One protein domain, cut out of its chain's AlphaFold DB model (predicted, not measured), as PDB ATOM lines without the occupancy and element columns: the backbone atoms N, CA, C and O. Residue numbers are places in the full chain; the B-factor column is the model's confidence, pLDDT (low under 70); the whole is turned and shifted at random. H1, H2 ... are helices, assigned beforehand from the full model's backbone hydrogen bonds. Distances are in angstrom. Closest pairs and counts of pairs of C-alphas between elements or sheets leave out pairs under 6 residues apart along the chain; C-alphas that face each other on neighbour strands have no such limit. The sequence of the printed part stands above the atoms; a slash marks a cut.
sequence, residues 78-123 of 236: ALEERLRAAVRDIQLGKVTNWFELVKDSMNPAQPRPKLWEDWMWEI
ATOM      1  N   ALA A  78     172.153 193.451 143.214       92.25
ATOM      2  CA  ALA A  78     172.982 192.953 144.313       92.25
ATOM      3  C   ALA A  78     173.759 191.679 143.930       92.25
ATOM      4  O   ALA A  78     174.921 191.527 144.305       92.25
ATOM      5  N   LEU A  79     173.141 190.780 143.153       91.38
ATOM      6  CA  LEU A  79     173.822 189.620 142.574       91.38
ATOM      7  C   LEU A  79     174.929 190.053 141.605       91.38
ATOM      8  O   LEU A  79     176.033 189.520 141.645       91.38
ATOM      9  N   GLU A  80     174.667 191.062 140.773       92.81
ATOM     10  CA  GLU A  80     175.670 191.613 139.858       92.81
ATOM     11  C   GLU A  80     176.891 192.180 140.601       92.81
ATOM     12  O   GLU A  80     178.031 191.993 140.174       92.81
ATOM     13  N   GLU A  81     176.675 192.848 141.736       93.00
ATOM     14  CA  GLU A  81     177.755 193.362 142.577       93.00
ATOM     15  C   GLU A  81     178.578 192.237 143.220       93.00
ATOM     16  O   GLU A  81     179.813 192.278 143.158       93.00
ATOM     17  N   ARG A  82     177.914 191.202 143.760       94.31
ATOM     18  CA  ARG A  82     178.580 190.001 144.295       94.31
ATOM     19  C   ARG A  82     179.402 189.289 143.229       94.31
ATOM     20  O   ARG A  82     180.564 188.979 143.471       94.31
ATOM     21  N   LEU A  83     178.849 189.118 142.028       94.44
ATOM     22  CA  LEU A  83     179.573 188.545 140.897       94.44
ATOM     23  C   LEU A  83     180.819 189.365 140.556       94.44
ATOM     24  O   LEU A  83     181.906 188.810 140.432       94.44
ATOM     25  N   ARG A  84     180.704 190.694 140.455       94.62
ATOM     26  CA  ARG A  84     181.859 191.572 140.197       94.62
ATOM     27  C   ARG A  84     182.927 191.463 141.287       94.62
ATOM     28  O   ARG A  84     184.114 191.517 140.969       94.62
ATOM     29  N   ALA A  85     182.532 191.342 142.554       94.81
ATOM     30  CA  ALA A  85     183.463 191.128 143.660       94.81
ATOM     31  C   ALA A  85     184.172 189.772 143.545       94.81
ATOM     32  O   ALA A  85     185.401 189.736 143.570       94.81
ATOM     33  N   ALA A  86     183.419 188.698 143.297       95.62
ATOM     34  CA  ALA A  86     183.964 187.361 143.103       95.62
ATOM     35  C   ALA A  86     184.947 187.304 141.924       95.62
ATOM     36  O   ALA A  86     186.042 186.769 142.063       95.62
ATOM     37  N   VAL A  87     184.623 187.928 140.786       95.62
ATOM     38  CA  VAL A  87     185.533 188.006 139.630       95.62
ATOM     39  C   VAL A  87     186.853 188.693 139.996       95.62
ATOM     40  O   VAL A  87     187.915 188.200 139.616       95.62
ATOM     41  N   ARG A  88     186.818 189.794 140.763       95.50
ATOM     42  CA  ARG A  88     188.046 190.452 141.246       95.50
ATOM     43  C   ARG A  88     188.864 189.525 142.137       95.50
ATOM     44  O   ARG A  88     190.077 189.434 141.970       95.50
ATOM     45  N   ASP A  89     188.219 188.837 143.070       96.38
ATOM     46  CA  ASP A  89     188.915 187.942 143.990       96.38
ATOM     47  C   ASP A  89     189.485 186.702 143.279       96.38
ATOM     48  O   ASP A  89     190.582 186.266 143.632       96.38
ATOM     49  N   ILE A  90     188.823 186.197 142.228       95.62
ATOM     50  CA  ILE A  90     189.357 185.149 141.339       95.62
ATOM     51  C   ILE A  90     190.617 185.645 140.624       95.62
ATOM     52  O   ILE A  90     191.638 184.961 140.634       95.62
ATOM     53  N   GLN A  91     190.578 186.839 140.026       93.94
ATOM     54  CA  GLN A  91     191.730 187.407 139.310       93.94
ATOM     55  C   GLN A  91     192.929 187.673 140.223       93.94
ATOM     56  O   GLN A  91     194.074 187.558 139.791       93.94
ATOM     57  N   LEU A  92     192.671 187.998 141.491       95.56
ATOM     58  CA  LEU A  92     193.697 188.158 142.520       95.56
ATOM     59  C   LEU A  92     194.152 186.822 143.136       95.56
ATOM     60  O   LEU A  92     195.001 186.831 144.023       95.56
ATOM     61  N   GLY A  93     193.585 185.687 142.709       95.00
ATOM     62  CA  GLY A  93     193.915 184.357 143.225       95.00
ATOM     63  C   GLY A  93     193.484 184.114 144.675       95.00
ATOM     64  O   GLY A  93     194.005 183.210 145.322       95.00
ATOM     65  N   LYS A  94     192.561 184.920 145.211       96.31
ATOM     66  CA  LYS A  94     192.075 184.795 146.596       96.31
ATOM     67  C   LYS A  94     191.040 183.689 146.765       96.31
ATOM     68  O   LYS A  94     190.898 183.153 147.858       96.31
ATOM     69  N   VAL A  95     190.300 183.386 145.702       92.88
ATOM     70  CA  VAL A  95     189.294 182.321 145.673       92.88
ATOM     71  C   VAL A  95     189.525 181.418 144.465       92.88
ATOM     72  O   VAL A  95     190.187 181.805 143.500       92.88
ATOM     73  N   THR A  96     188.979 180.204 144.524       91.94
ATOM     74  CA  THR A  96     189.065 179.212 143.448       91.94
ATOM     75  C   THR A  96     188.609 179.797 142.116       91.94
ATOM     76  O   THR A  96     187.584 180.474 142.046       91.94
ATOM     77  N   ASN A  97     189.338 179.495 141.041       92.44
ATOM     78  CA  ASN A  97     188.951 179.914 139.704       92.44
ATOM     79  C   ASN A  97     187.743 179.109 139.206       92.44
ATOM     80  O   ASN A  97     187.875 178.054 138.584       92.44
ATOM     81  N   TRP A  98     186.556 179.645 139.476       92.19
ATOM     82  CA  TRP A  98     185.294 179.038 139.080       92.19
ATOM     83  C   TRP A  98     185.105 178.953 137.566       92.19
ATOM     84  O   TRP A  98     184.438 178.031 137.115       92.19
ATOM     85  N   PHE A  99     185.737 179.827 136.774       91.12
ATOM     86  CA  PHE A  99     185.661 179.748 135.311       91.12
ATOM     87  C   PHE A  99     186.297 178.475 134.759       91.12
ATOM     88  O   PHE A  99     185.800 177.939 133.779       91.12
ATOM     89  N   GLU A 100     187.373 177.978 135.372       89.38
ATOM     90  CA  GLU A 100     187.965 176.690 134.988       89.38
ATOM     91  C   GLU A 100     187.206 175.521 135.606       89.38
ATOM     92  O   GLU A 100     187.034 174.482 134.974       89.38
ATOM     93  N   LEU A 101     186.717 175.704 136.835       88.88
ATOM     94  CA  LEU A 101     186.029 174.652 137.568       88.88
ATOM     95  C   LEU A 101     184.756 174.193 136.844       88.88
ATOM     96  O   LEU A 101     184.543 172.989 136.744       88.88
ATOM     97  N   VAL A 102     183.948 175.126 136.320       87.06
ATOM     98  CA  VAL A 102     182.631 174.827 135.714       87.06
ATOM     99  C   VAL A 102     182.676 174.386 134.251       87.06
ATOM    100  O   VAL A 102     181.639 173.988 133.731       87.06
ATOM    101  N   LYS A 103     183.836 174.439 133.581       84.19
ATOM    102  CA  LYS A 103     183.971 173.961 132.189       84.19
ATOM    103  C   LYS A 103     183.747 172.459 132.063       84.19
ATOM    104  O   LYS A 103     183.230 171.986 131.061       84.19
ATOM    105  N   ASP A 104     184.158 171.706 133.077       82.62
ATOM    106  CA  ASP A 104     183.971 170.262 133.121       82.62
ATOM    107  C   ASP A 104     182.924 169.922 134.176       82.62
ATOM    108  O   ASP A 104     183.225 169.887 135.364       82.62
ATOM    109  N   SER A 105     181.693 169.652 133.740       74.56
ATOM    110  CA  SER A 105     180.587 169.236 134.620       74.56
ATOM    111  C   SER A 105     180.882 167.985 135.466       74.56
ATOM    112  O   SER A 105     180.218 167.765 136.476       74.56
ATOM    113  N   MET A 106     181.886 167.187 135.089       78.81
ATOM    114  CA  MET A 106     182.320 165.987 135.808       78.81
ATOM    115  C   MET A 106     183.541 166.234 136.699       78.81
ATOM    116  O   MET A 106     184.066 165.289 137.295       78.81
ATOM    117  N   ASN A 107     183.996 167.484 136.820       83.62
ATOM    118  CA  ASN A 107     185.170 167.818 137.606       83.62
ATOM    119  C   ASN A 107     184.942 167.458 139.087       83.62
ATOM    120  O   ASN A 107     184.088 168.062 139.742       83.62
ATOM    121  N   PRO A 108     185.725 166.528 139.667       82.25
ATOM    122  CA  PRO A 108     185.512 166.054 141.033       82.25
ATOM    123  C   PRO A 108     185.784 167.125 142.097       82.25
ATOM    124  O   PRO A 108     185.386 166.955 143.248       82.25
ATOM    125  N   ALA A 109     186.459 168.221 141.737       85.44
ATOM    126  CA  ALA A 109     186.668 169.362 142.620       85.44
ATOM    127  C   ALA A 109     185.435 170.279 142.720       85.44
ATOM    128  O   ALA A 109     185.421 171.173 143.569       85.44
ATOM    129  N   GLN A 110     184.404 170.088 141.883       83.00
ATOM    130  CA  GLN A 110     183.166 170.853 141.997       83.00
ATOM    131  C   GLN A 110     182.424 170.487 143.286       83.00
ATOM    132  O   GLN A 110     182.104 169.315 143.516       83.00
ATOM    133  N   PRO A 111     182.088 171.471 144.137       83.62
ATOM    134  CA  PRO A 111     181.211 171.210 145.260       83.62
ATOM    135  C   PRO A 111     179.811 170.863 144.742       83.62
ATOM    136  O   PRO A 111     179.415 171.251 143.642       83.62
ATOM    137  N   ARG A 112     179.027 170.151 145.559       83.62
ATOM    138  CA  ARG A 112     177.639 169.819 145.204       83.62
ATOM    139  C   ARG A 112     176.851 171.104 144.904       83.62
ATOM    140  O   ARG A 112     177.000 172.047 145.679       83.62
ATOM    141  N   PRO A 113     175.946 171.129 143.905       81.56
ATOM    142  CA  PRO A 113     175.265 172.365 143.496       81.56
ATOM    143  C   PRO A 113     174.507 173.094 144.616       81.56
ATOM    144  O   PRO A 113     174.420 174.313 144.629       81.56
ATOM    145  N   LYS A 114     174.029 172.369 145.638       81.56
ATOM    146  CA  LYS A 114     173.400 172.952 146.842       81.56
ATOM    147  C   LYS A 114     174.328 173.823 147.710       81.56
ATOM    148  O   LYS A 114     173.865 174.444 148.656       81.56
ATOM    149  N   LEU A 115     175.635 173.766 147.469       85.31
ATOM    150  CA  LEU A 115     176.659 174.540 148.174       85.31
ATOM    151  C   LEU A 115     177.118 175.751 147.357       85.31
ATOM    152  O   LEU A 115     178.020 176.460 147.793       85.31
ATOM    153  N   TRP A 116     176.566 175.944 146.160       87.75
ATOM    154  CA  TRP A 116     176.960 177.037 145.291       87.75
ATOM    155  C   TRP A 116     176.320 178.333 145.768       87.75
ATOM    156  O   TRP A 116     175.120 178.393 146.035       87.75
ATOM    157  N   GLU A 117     177.134 179.377 145.831       88.94
ATOM    158  CA  GLU A 117     176.644 180.738 145.961       88.94
ATOM    159  C   GLU A 117     175.993 181.193 144.648       88.94
ATOM    160  O   GLU A 117     176.239 180.661 143.563       88.94
ATOM    161  N   ASP A 118     175.161 182.218 144.735       88.19
ATOM    162  CA  ASP A 118     174.417 182.761 143.600       88.19
ATOM    163  C   ASP A 118     175.311 183.249 142.444       88.19
ATOM    164  O   ASP A 118     175.015 183.007 141.274       88.19
ATOM    165  N   TRP A 119     176.450 183.872 142.739       90.88
ATOM    166  CA  TRP A 119     177.410 184.297 141.720       90.88
ATOM    167  C   TRP A 119     178.110 183.117 141.028       90.88
ATOM    168  O   TRP A 119     178.523 183.252 139.876       90.88
ATOM    169  N   MET A 120     178.224 181.954 141.683       91.44
ATOM    170  CA  MET A 120     178.785 180.745 141.064       91.44
ATOM    171  C   MET A 120     177.837 180.218 139.982       91.44
ATOM    172  O   MET A 120     178.280 179.856 138.889       91.44
ATOM    173  N   TRP A 121     176.524 180.272 140.239       88.00
ATOM    174  CA  TRP A 121     175.496 179.976 139.238       88.00
ATOM    175  C   TRP A 121     175.540 180.935 138.048       88.00
ATOM    176  O   TRP A 121     175.356 180.501 136.911       88.00
ATOM    177  N   GLU A 122     175.826 182.220 138.269       90.38
ATOM    178  CA  GLU A 122     176.002 183.189 137.178       90.38
ATOM    179  C   GLU A 122     177.221 182.862 136.305       90.38
ATOM    180  O   GLU A 122     177.127 182.958 135.081       90.38
ATOM    181  N   ILE A 123     178.342 182.435 136.903       92.44
ATOM    182  CA  ILE A 123     179.522 181.982 136.149       92.44
ATOM    183  C   ILE A 123     179.189 180.732 135.335       92.44
ATOM    184  O   ILE A 123     179.473 180.707 134.142       92.44
TER     185      ILE A 123
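This is residues 78 to 123 of the 236 residues of the protein "Protein kinase domain-containing protein" of Armillaria solidipes (UniProt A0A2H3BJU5). One long helix, H1, makes one side; the chain then folds back through short H2 and a wide loop, residues 102 to 117, that swings away from H1 and returns to pack H3 on H1 at a steep angle. The printed part has 46 residues, with three named helices in the order H1, H2, H3 and no named strand, class all helix. It is compact, with a radius of gyration of the C-alphas of 10.5 A and spans of 28 by 21 by 14 A.

H1, residues 78 to 91, begins at C-alpha 78 (172.982, 192.953, 144.313) and is 20.2 A long. H2, residues 98 to 101, is 4.7 A long. H3, residues 118 to 123, is 9.1 A long and ends at C-alpha 123 (179.522, 181.982, 136.149).

H1 and H3 touch, the same way at a steep tilt of 58 degrees; their closest C-alphas, Leu 83 and Trp 119, are 4.8 A apart. H1 and H2 are close but not clearly touching, with closest C-alphas Ile 90 and Trp 98 at 7.7 A. H2 and H3 only just touch, with 3 pairs of C-alphas within 8 A, the closest Phe 99 and Ile 123 at 6.6 A. In H1 and H3 every O i to N i+4 pair is within hydrogen-bond range; H2 is too short for such a pair.

The C-alphas farthest apart, Ala 78 and Pro 108, are 29.9 A apart. The printed part has no cut; the link H1 to H2 is short, H2 to H3 long. No printed residue is under 70 in pLDDT.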